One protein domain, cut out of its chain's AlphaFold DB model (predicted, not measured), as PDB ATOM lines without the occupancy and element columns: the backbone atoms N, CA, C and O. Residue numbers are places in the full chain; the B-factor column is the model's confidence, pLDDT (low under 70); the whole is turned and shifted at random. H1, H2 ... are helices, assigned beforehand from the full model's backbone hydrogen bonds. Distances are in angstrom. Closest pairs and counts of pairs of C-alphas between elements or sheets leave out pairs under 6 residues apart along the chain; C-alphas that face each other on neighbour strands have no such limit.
ATOM      1  N   ALA A  41     -30.660 -31.976 -44.082       72.00
ATOM      2  CA  ALA A  41     -29.473 -31.173 -43.796       72.00
ATOM      3  C   ALA A  41     -29.339 -29.978 -44.758       72.00
ATOM      4  O   ALA A  41     -29.069 -28.859 -44.313       72.00
ATOM      5  N   ALA A  42     -29.590 -30.176 -46.056       74.88
ATOM      6  CA  ALA A  42     -29.594 -29.099 -47.046       74.88
ATOM      7  C   ALA A  42     -30.697 -28.065 -46.766       74.88
ATOM      8  O   ALA A  42     -30.455 -26.860 -46.858       74.88
ATOM      9  N   THR A  43     -31.883 -28.521 -46.350       75.50
ATOM     10  CA  THR A  43     -33.015 -27.661 -45.985       75.50
ATOM     11  C   THR A  43     -32.709 -26.854 -44.726       75.50
ATOM     12  O   THR A  43     -32.964 -25.654 -44.706       75.50
ATOM     13  N   ILE A  44     -32.095 -27.461 -43.702       76.44
ATOM     14  CA  ILE A  44     -31.604 -26.738 -42.516       76.44
ATOM     15  C   ILE A  44     -30.526 -25.721 -42.912       76.44
ATOM     16  O   ILE A  44     -30.549 -24.585 -42.435       76.44
ATOM     17  N   GLY A  45     -29.600 -26.092 -43.798       77.88
ATOM     18  CA  GLY A  45     -28.556 -25.193 -44.289       77.88
ATOM     19  C   GLY A  45     -29.116 -23.990 -45.052       77.88
ATOM     20  O   GLY A  45     -28.678 -22.858 -44.847       77.88
ATOM     21  N   GLU A  46     -30.112 -24.200 -45.913       80.31
ATOM     22  CA  GLU A  46     -30.805 -23.118 -46.619       80.31
ATOM     23  C   GLU A  46     -31.659 -22.269 -45.671       80.31
ATOM     24  O   GLU A  46     -31.635 -21.043 -45.757       80.31
ATOM     25  N   LEU A  47     -32.343 -22.897 -44.712       74.62
ATOM     26  CA  LEU A  47     -33.103 -22.214 -43.667       74.62
ATOM     27  C   LEU A  47     -32.208 -21.269 -42.867       74.62
ATOM     28  O   LEU A  47     -32.554 -20.104 -42.687       74.62
ATOM     29  N   LYS A  48     -31.039 -21.749 -42.439       76.25
ATOM     30  CA  LYS A  48     -30.052 -20.946 -41.719       76.25
ATOM     31  C   LYS A  48     -29.581 -19.762 -42.564       76.25
ATOM     32  O   LYS A  48     -29.629 -18.631 -42.096       76.25
ATOM     33  N   ARG A  49     -29.264 -19.981 -43.846       83.62
ATOM     34  CA  ARG A  49     -28.915 -18.892 -44.777       83.62
ATOM     35  C   ARG A  49     -30.044 -17.873 -44.944       83.62
ATOM     36  O   ARG A  49     -29.781 -16.675 -45.022       83.62
ATOM     37  N   GLN A  50     -31.301 -18.314 -44.991       80.12
ATOM     38  CA  GLN A  50     -32.449 -17.409 -45.059       80.12
ATOM     39  C   GLN A  50     -32.649 -16.631 -43.757       80.12
ATOM     40  O   GLN A  50     -32.906 -15.428 -43.815       80.12
ATOM     41  N   MET A  51     -32.490 -17.278 -42.601       72.31
ATOM     42  CA  MET A  51     -32.505 -16.610 -41.300       72.31
ATOM     43  C   MET A  51     -31.409 -15.553 -41.201       72.31
ATOM     44  O   MET A  51     -31.693 -14.437 -40.769       72.31
ATOM     45  N   ASP A  52     -30.193 -15.873 -41.637       77.94
ATOM     46  CA  ASP A  52     -29.059 -14.951 -41.613       77.94
ATOM     47  C   ASP A  52     -29.332 -13.738 -42.512       77.94
ATOM     48  O   ASP A  52     -29.177 -12.599 -42.074       77.94
ATOM     49  N   ARG A  53     -29.855 -13.952 -43.730       83.94
ATOM     50  CA  ARG A  53     -30.263 -12.861 -44.636       83.94
ATOM     51  C   ARG A  53     -31.363 -11.982 -44.035       83.94
ATOM     52  O   ARG A  53     -31.271 -10.762 -44.113       83.94
ATOM     53  N   GLN A  54     -32.401 -12.574 -43.443       80.50
ATOM     54  CA  GLN A  54     -33.488 -11.805 -42.819       80.50
ATOM     55  C   GLN A  54     -33.004 -11.033 -41.589       80.50
ATOM     56  O   GLN A  54     -33.373  -9.875 -41.413       80.50
ATOM     57  N   SER A  55     -32.133 -11.639 -40.782       74.75
ATOM     58  CA  SER A  55     -31.531 -10.987 -39.617       74.75
ATOM     59  C   SER A  55     -30.644  -9.810 -40.036       74.75
ATOM     60  O   SER A  55     -30.727  -8.742 -39.440       74.75
ATOM     61  N   GLN A  56     -29.856  -9.959 -41.107       85.50
ATOM     62  CA  GLN A  56     -29.062  -8.865 -41.680       85.50
ATOM     63  C   GLN A  56     -29.939  -7.729 -42.217       85.50
ATOM     64  O   GLN A  56     -29.663  -6.568 -41.934       85.50
ATOM     65  N   LEU A  57     -31.019  -8.042 -42.942       86.56
ATOM     66  CA  LEU A  57     -31.965  -7.030 -43.430       86.56
ATOM     67  C   LEU A  57     -32.665  -6.292 -42.282       86.56
ATOM     68  O   LEU A  57     -32.899  -5.088 -42.376       86.56
ATOM     69  N   PHE A  58     -32.995  -6.998 -41.200       81.38
ATOM     70  CA  PHE A  58     -33.569  -6.391 -40.002       81.38
ATOM     71  C   PHE A  58     -32.579  -5.428 -39.336       81.38
ATOM     72  O   PHE A  58     -32.919  -4.266 -39.120       81.38
ATOM     73  N   LEU A  59     -31.339  -5.874 -39.094       81.00
ATOM     74  CA  LEU A  59     -30.273  -5.035 -38.534       81.00
ATOM     75  C   LEU A  59     -29.989  -3.811 -39.415       81.00
ATOM     76  O   LEU A  59     -29.845  -2.705 -38.905       81.00
ATOM     77  N   GLN A  60     -29.980  -3.980 -40.739       93.56
ATOM     78  CA  GLN A  60     -29.794  -2.877 -41.682       93.56
ATOM     79  C   GLN A  60     -30.922  -1.839 -41.583       93.56
ATOM     80  O   GLN A  60     -30.654  -0.638 -41.554       93.56
ATOM     81  N   LYS A  61     -32.187  -2.275 -41.506       88.56
ATOM     82  CA  LYS A  61     -33.328  -1.361 -41.324       88.56
ATOM     83  C   LYS A  61     -33.276  -0.638 -39.982       88.56
ATOM     84  O   LYS A  61     -33.595   0.547 -39.929       88.56
ATOM     85  N   GLN A  62     -32.852  -1.325 -38.924       87.12
ATOM     86  CA  GLN A  62     -32.664  -0.715 -37.611       87.12
ATOM     87  C   GLN A  62     -31.600   0.391 -37.662       87.12
ATOM     88  O   GLN A  62     -31.870   1.511 -37.237       87.12
ATOM     89  N   GLN A  63     -30.444   0.126 -38.277       92.81
ATOM     90  CA  GLN A  63     -29.392   1.134 -38.465       92.81
ATOM     91  C   GLN A  63     -29.871   2.334 -39.296       92.81
ATOM     92  O   GLN A  63     -29.574   3.480 -38.965       92.81
ATOM     93  N   GLN A  64     -30.656   2.106 -40.356       95.12
ATOM     94  CA  GLN A  64     -31.252   3.197 -41.141       95.12
ATOM     95  C   GLN A  64     -32.213   4.054 -40.306       95.12
ATOM     96  O   GLN A  64     -32.224   5.279 -40.444       95.12
ATOM     97  N   GLN A  65     -32.998   3.432 -39.426       92.44
ATOM     98  CA  GLN A  65     -33.913   4.139 -38.535       92.44
ATOM     99  C   GLN A  65     -33.161   4.966 -37.481       92.44
ATOM    100  O   GLN A  65     -33.537   6.110 -37.229       92.44
ATOM    101  N   GLU A  66     -32.071   4.437 -36.921       93.06
ATOM    102  CA  GLU A  66     -31.186   5.167 -36.002       93.06
ATOM    103  C   GLU A  66     -30.521   6.368 -36.690       93.06
ATOM    104  O   GLU A  66     -30.523   7.474 -36.147       93.06
ATOM    105  N   HIS A  67     -30.038   6.199 -37.925       95.81
ATOM    106  CA  HIS A  67     -29.512   7.310 -38.722       95.81
ATOM    107  C   HIS A  67     -30.569   8.383 -39.001       95.81
ATOM    108  O   HIS A  67     -30.278   9.574 -38.869       95.81
ATOM    109  N   HIS A  68     -31.795   7.985 -39.354       95.69
ATOM    110  CA  HIS A  68     -32.889   8.929 -39.574       95.69
ATOM    111  C   HIS A  68     -33.235   9.698 -38.292       95.69
ATOM    112  O   HIS A  68     -33.405  10.916 -38.333       95.69
ATOM    113  N   TYR A  69     -33.259   9.013 -37.147       94.00
ATOM    114  CA  TYR A  69     -33.495   9.629 -35.844       94.00
ATOM    115  C   TYR A  69     -32.395  10.631 -35.467       94.00
ATOM    116  O   TYR A  69     -32.698  11.757 -35.072       94.00
ATOM    117  N   HIS A  70     -31.119  10.277 -35.647       94.06
ATOM    118  CA  HIS A  70     -30.007  11.201 -35.411       94.06
ATOM    119  C   HIS A  70     -30.053  12.416 -36.337       94.06
ATOM    120  O   HIS A  70     -29.842  13.540 -35.881       94.06
ATOM    121  N   HIS A  71     -30.376  12.220 -37.615       95.12
ATOM    122  CA  HIS A  71     -30.553  13.323 -38.553       95.12
ATOM    123  C   HIS A  71     -31.712  14.241 -38.130       95.12
ATOM    124  O   HIS A  71     -31.568  15.463 -38.143       95.12
ATOM    125  N   GLN A  72     -32.833  13.673 -37.676       94.31
ATOM    126  CA  GLN A  72     -33.965  14.438 -37.154       94.31
ATOM    127  C   GLN A  72     -33.587  15.226 -35.891       94.31
ATOM    128  O   GLN A  72     -33.923  16.403 -35.787       94.31
ATOM    129  N   GLN A  73     -32.830  14.633 -34.959       92.69
ATOM    130  CA  GLN A  73     -32.325  15.359 -33.790       92.69
ATOM    131  C   GLN A  73     -31.391  16.508 -34.183       92.69
ATOM    132  O   GLN A  73     -31.517  17.606 -33.646       92.69
ATOM    133  N   GLN A 348     -45.597 -19.995 -43.767       90.50
ATOM    134  CA  GLN A 348     -46.829 -20.777 -43.916       90.50
ATOM    135  C   GLN A 348     -46.748 -22.138 -43.217       90.50
ATOM    136  O   GLN A 348     -47.774 -22.787 -43.029       90.50
ATOM    137  N   LEU A 349     -45.558 -22.567 -42.776       92.06
ATOM    138  CA  LEU A 349     -45.425 -23.821 -42.042       92.06
ATOM    139  C   LEU A 349     -46.240 -23.768 -40.739       92.06
ATOM    140  O   LEU A 349     -46.237 -22.739 -40.048       92.06
ATOM    141  N   PRO A 350     -46.930 -24.858 -40.360       95.38
ATOM    142  CA  PRO A 350     -47.649 -24.927 -39.097       95.38
ATOM    143  C   PRO A 350     -46.671 -24.839 -37.915       95.38
ATOM    144  O   PRO A 350     -45.530 -25.296 -37.989       95.38
ATOM    145  N   ALA A 351     -47.122 -24.255 -36.800       94.50
ATOM    146  CA  ALA A 351     -46.319 -24.089 -35.582       94.50
ATOM    147  C   ALA A 351     -45.571 -25.364 -35.121       94.50
ATOM    148  O   ALA A 351     -44.378 -25.255 -34.844       94.50
ATOM    149  N   PRO A 352     -46.181 -26.570 -35.083       95.62
ATOM    150  CA  PRO A 352     -45.462 -27.788 -34.701       95.62
ATOM    151  C   PRO A 352     -44.303 -28.151 -35.642       95.62
ATOM    152  O   PRO A 352     -43.293 -28.669 -35.172       95.62
ATOM    153  N   ALA A 353     -44.401 -27.855 -36.943       93.94
ATOM    154  CA  ALA A 353     -43.303 -28.095 -37.883       93.94
ATOM    155  C   ALA A 353     -42.132 -27.132 -37.627       93.94
ATOM    156  O   ALA A 353     -40.982 -27.562 -37.572       93.94
ATOM    157  N   LEU A 354     -42.426 -25.851 -37.377       93.56
ATOM    158  CA  LEU A 354     -41.409 -24.859 -37.004       93.56
ATOM    159  C   LEU A 354     -40.725 -25.204 -35.675       93.56
ATOM    160  O   LEU A 354     -39.512 -25.076 -35.560       93.56
ATOM    161  N   LEU A 355     -41.474 -25.700 -34.685       93.81
ATOM    162  CA  LEU A 355     -40.893 -26.127 -33.409       93.81
ATOM    163  C   LEU A 355     -39.940 -27.312 -33.580       93.81
ATOM    164  O   LEU A 355     -38.870 -27.306 -32.977       93.81
ATOM    165  N   ARG A 356     -40.276 -28.289 -34.436       93.44
ATOM    166  CA  ARG A 356     -39.359 -29.390 -34.777       93.44
ATOM    167  C   ARG A 356     -38.072 -28.870 -35.415       93.44
ATOM    168  O   ARG A 356     -37.000 -29.308 -35.024       93.44
ATOM    169  N   LEU A 357     -38.158 -27.881 -36.308       93.00
ATOM    170  CA  LEU A 357     -36.970 -27.227 -36.868       93.00
ATOM    171  C   LEU A 357     -36.140 -26.530 -35.779       93.00
ATOM    172  O   LEU A 357     -34.922 -26.690 -35.728       93.00
ATOM    173  N   PHE A 358     -36.785 -25.812 -34.857       94.06
ATOM    174  CA  PHE A 358     -36.097 -25.095 -33.778       94.06
ATOM    175  C   PHE A 358     -35.392 -26.009 -32.775       94.06
ATOM    176  O   PHE A 358     -34.398 -25.590 -32.179       94.06
ATOM    177  N   VAL A 359     -35.836 -27.258 -32.606       92.88
ATOM    178  CA  VAL A 359     -35.131 -28.244 -31.768       92.88
ATOM    179  C   VAL A 359     -33.699 -28.472 -32.265       92.88
ATOM    180  O   VAL A 359     -32.794 -28.597 -31.439       92.88
ATOM    181  N   HIS A 360     -33.475 -28.437 -33.580       91.50
ATOM    182  CA  HIS A 360     -32.155 -28.628 -34.190       91.50
ATOM    183  C   HIS A 360     -31.280 -27.369 -34.191       91.50
ATOM    184  O   HIS A 360     -30.073 -27.465 -34.399       91.50
ATOM    185  N   LEU A 361     -31.860 -26.195 -33.931       91.25
ATOM    186  CA  LEU A 361     -31.105 -24.951 -33.803       91.25
ATOM    187  C   LEU A 361     -30.431 -24.860 -32.435       91.25
ATOM    188  O   LEU A 361     -30.972 -25.319 -31.421       91.25
ATOM    189  N   ALA A 362     -29.271 -24.205 -32.377       89.38
ATOM    190  CA  ALA A 362     -28.632 -23.913 -31.103       89.38
ATOM    191  C   ALA A 362     -29.512 -22.951 -30.278       89.38
ATOM    192  O   ALA A 362     -30.179 -22.085 -30.848       89.38
ATOM    193  N   PRO A 363     -29.472 -22.980 -28.930       88.12
ATOM    194  CA  PRO A 363     -30.270 -22.070 -28.099       88.12
ATOM    195  C   PRO A 363     -30.066 -20.578 -28.409       88.12
ATOM    196  O   PRO A 363     -30.949 -19.767 -28.155       88.12
ATOM    197  N   ARG A 364     -28.900 -20.210 -28.963       85.94
ATOM    198  CA  ARG A 364     -28.606 -18.838 -29.407       85.94
ATOM    199  C   ARG A 364     -29.388 -18.440 -30.661       85.94
ATOM    200  O   ARG A 364     -29.709 -17.273 -30.820       85.94
ATOM    201  N   GLU A 365     -29.674 -19.402 -31.528       88.62
ATOM    202  CA  GLU A 365     -30.294 -19.203 -32.842       88.62
ATOM    203  C   GLU A 365     -31.831 -19.260 -32.761       88.62
ATOM    204  O   GLU A 365     -32.519 -18.672 -33.588       88.62
ATOM    205  N   ARG A 366     -32.386 -19.920 -31.733       86.00
ATOM    206  CA  ARG A 366     -33.841 -20.110 -31.560       86.00
ATOM    207  C   ARG A 366     -34.627 -18.820 -31.324       86.00
ATOM    208  O   ARG A 366     -35.813 -18.787 -31.623       86.00
ATOM    209  N   ALA A 367     -33.991 -17.786 -30.780       71.19
ATOM    210  CA  ALA A 367     -34.635 -16.521 -30.418       71.19
ATOM    211  C   ALA A 367     -34.277 -15.369 -31.374       71.19
ATOM    212  O   ALA A 367     -34.392 -14.202 -31.000       71.19
ATOM    213  N   LEU A 368     -33.806 -15.672 -32.590       76.88
ATOM    214  CA  LEU A 368     -33.453 -14.629 -33.549       76.88
ATOM    215  C   LEU A 368     -34.705 -13.841 -33.982       76.88
ATOM    216  O   LEU A 368     -35.725 -14.454 -34.320       76.88
ATOM    217  N   PRO A 369     -34.649 -12.494 -33.994       85.19
ATOM    218  CA  PRO A 369     -35.786 -11.636 -34.315       85.19
ATOM    219  C   PRO A 369     -36.040 -11.588 -35.830       85.19
ATOM    220  O   PRO A 369     -35.949 -10.542 -36.460       85.19
ATOM    221  N   VAL A 370     -36.369 -12.734 -36.432       89.00
ATOM    222  CA  VAL A 370     -36.742 -12.823 -37.855       89.00
ATOM    223  C   VAL A 370     -38.144 -12.250 -38.060       89.00
ATOM    224  O   VAL A 370     -38.376 -11.402 -38.915       89.00
ATOM    225  N   CYS A 371     -39.103 -12.713 -37.257       91.38
ATOM    226  CA  CYS A 371     -40.453 -12.167 -37.191       91.38
ATOM    227  C   CYS A 371     -41.079 -12.485 -35.826       91.38
ATOM    228  O   CYS A 371     -40.645 -13.409 -35.136       91.38
ATOM    229  N   ARG A 372     -42.137 -11.757 -35.446       92.62
ATOM    230  CA  ARG A 372     -42.812 -11.925 -34.145       92.62
ATOM    231  C   ARG A 372     -43.226 -13.374 -33.872       92.62
ATOM    232  O   ARG A 372     -42.937 -13.901 -32.808       92.62
ATOM    233  N   ARG A 373     -43.801 -14.048 -34.874       93.38
ATOM    234  CA  ARG A 373     -44.214 -15.456 -34.765       93.38
ATOM    235  C   ARG A 373     -43.046 -16.383 -34.416       93.38
ATOM    236  O   ARG A 373     -43.229 -17.336 -33.668       93.38
ATOM    237  N   TRP A 374     -41.864 -16.136 -34.974       92.31
ATOM    238  CA  TRP A 374     -40.676 -16.943 -34.697       92.31
ATOM    239  C   TRP A 374     -40.119 -16.671 -33.308       92.31
ATOM    240  O   TRP A 374     -39.730 -17.618 -32.636       92.31
ATOM    241  N   VAL A 375     -40.155 -15.417 -32.857       92.12
ATOM    242  CA  VAL A 375     -39.801 -15.059 -31.479       92.12
ATOM    243  C   VAL A 375     -40.740 -15.762 -30.495       92.12
ATOM    244  O   VAL A 375     -40.267 -16.459 -29.602       92.12
ATOM    245  N   ASP A 376     -42.056 -15.692 -30.711       93.25
ATOM    246  CA  ASP A 376     -43.052 -16.343 -29.848       93.25
ATOM    247  C   ASP A 376     -42.854 -17.870 -29.791       93.25
ATOM    248  O   ASP A 376     -42.921 -18.483 -28.724       93.25
ATOM    249  N   LEU A 377     -42.566 -18.498 -30.938       94.25
ATOM    250  CA  LEU A 377     -42.287 -19.934 -31.013       94.25
ATOM    251  C   LEU A 377     -40.932 -20.300 -30.390       94.25
ATOM    252  O   LEU A 377     -40.837 -21.314 -29.702       94.25
ATOM    253  N   GLY A 378     -39.906 -19.478 -30.597       93.44
ATOM    254  CA  GLY A 378     -38.556 -19.656 -30.067       93.44
ATOM    255  C   GLY A 378     -38.478 -19.535 -28.546       93.44
ATOM    256  O   GLY A 378     -37.645 -20.180 -27.910       93.44
ATOM    257  N   LEU A 379     -39.387 -18.764 -27.946       92.56
ATOM    258  CA  LEU A 379     -39.507 -18.587 -26.499       92.56
ATOM    259  C   LEU A 379     -40.368 -19.661 -25.813       92.56
ATOM    260  O   LEU A 379     -40.492 -19.649 -24.588       92.56
ATOM    261  N   ARG A 380     -40.951 -20.621 -26.548       94.56
ATOM    262  CA  ARG A 380     -41.733 -21.698 -25.918       94.56
ATOM    263  C   ARG A 380     -40.839 -22.571 -25.045       94.56
ATOM    264  O   ARG A 380     -39.861 -23.139 -25.526       94.56
ATOM    265  N   ALA A 381     -41.245 -22.763 -23.790       93.81
ATOM    266  CA  ALA A 381     -40.505 -23.513 -22.771       93.81
ATOM    267  C   ALA A 381     -40.077 -24.931 -23.210       93.81
ATOM    268  O   ALA A 381     -39.046 -25.433 -22.772       93.81
ATOM    269  N   GLU A 382     -40.837 -25.559 -24.113       93.94
ATOM    270  CA  GLU A 382     -40.565 -26.883 -24.692       93.94
ATOM    271  C   GLU A 382     -39.200 -26.966 -25.393       93.94
ATOM    272  O   GLU A 382     -38.542 -28.005 -25.348       93.94
ATOM    273  N   LEU A 383     -38.744 -25.872 -26.007       94.75
ATOM    274  CA  LEU A 383     -37.445 -25.823 -26.678       94.75
ATOM    275  C   LEU A 383     -36.291 -25.757 -25.672       94.75
ATOM    276  O   LEU A 383     -35.172 -26.165 -25.972       94.75
ATOM    277  N   TRP A 384     -36.556 -25.283 -24.459       95.62
ATOM    278  CA  TRP A 384     -35.552 -25.010 -23.433       95.62
ATOM    279  C   TRP A 384     -35.415 -26.149 -22.415       95.62
ATOM    280  O   TRP A 384     -34.867 -25.945 -21.339       95.62
TER     281      TRP A 384
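Overview. This is residues 41 to 73 and 348 to 384 of the 570 residues of the protein "protein transport protein SEC31-like" of Frankliniella occidentalis (UniProt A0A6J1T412). One long, straight helix, H1, runs past a small cluster of three short helices, H2, H3 and H4, which sits beside the early part of H1, while residues 60 to 73 of H1 stick out free like an arm. H2 is set crosswise to H1 near the beginning of H1, and H3 packs on H2 after a long loop, residues 361 to 371, that folds back between them, with the four-residue H4 following H3 at the end of the printed part. The printed part has 70 residues with four named helices, in the order H1, H2, H3, H4, and no named strand; the class is all helix. The whole is loose, with a radius of gyration of the C-alphas of 14.7 A, and elongated, with spans of 45 by 27 by 23 A.

Arrangement. H1, residues 41 to 73, touches no helix. It is close to but not clearly touching H2, residues 351 to 360, with the closest C-alphas, those of Ile 44 and Leu 357, 7.8 A apart. The lines of H1 and H2 are about perpendicular, at 81 degrees. H2 touches H3, residues 372 to 378, where the closest C-alphas are those of Leu 355 and Leu 377, 6.8 A apart. H2 and H3 run the same way at a steep tilt of 54 degrees. H2 only just touches H4, residues 381 to 384, with 3 pairs of C-alphas within 8 A, the closest being those of Val 359 and Leu 383 at 6.1 A. H3 and H4 meet only through their link. H1 is apart from both H3 and H4. In H1 and H3 every O i to N i+4 pair is within hydrogen-bond range, in H2 5 of 6 are, and H4 is too short for such a pair.

Along the chain. H1, 33 residues, runs 47.7 A from C-alpha 41 at (-29.473, -31.173, -43.796) to C-alpha 73 at (-32.325, 15.359, -33.790). H2, residues 351 to 360, measures 14.9 A and begins with C-alpha 351 at (-46.319, -24.089, -35.582). H3, residues 372 to 378, measures 9.7 A. H4, residues 381 to 384, measures 5.2 A and ends with C-alpha 384 at (-35.552, -25.010, -23.433).

Size, cuts and confidence. The two C-alphas farthest apart are those of Ala 41 and Gln 73, at 47.7 A. Without residues 60 to 73, which stand free, the body has 56 residues and spans 28 by 24 by 23 A, with a radius of gyration of 10.7 A. Residues 74 to 347 are cut out and not printed, and C-alphas 73 and 348 are 40.2 A apart across the cut, which falls in the link from H1 to H2. The link from H2 to H3, 11 residues, is long, and the link from H3 to H4, 2 residues, is tight. The mean pLDDT of the printed part is 88.2, and no printed residue is under 70.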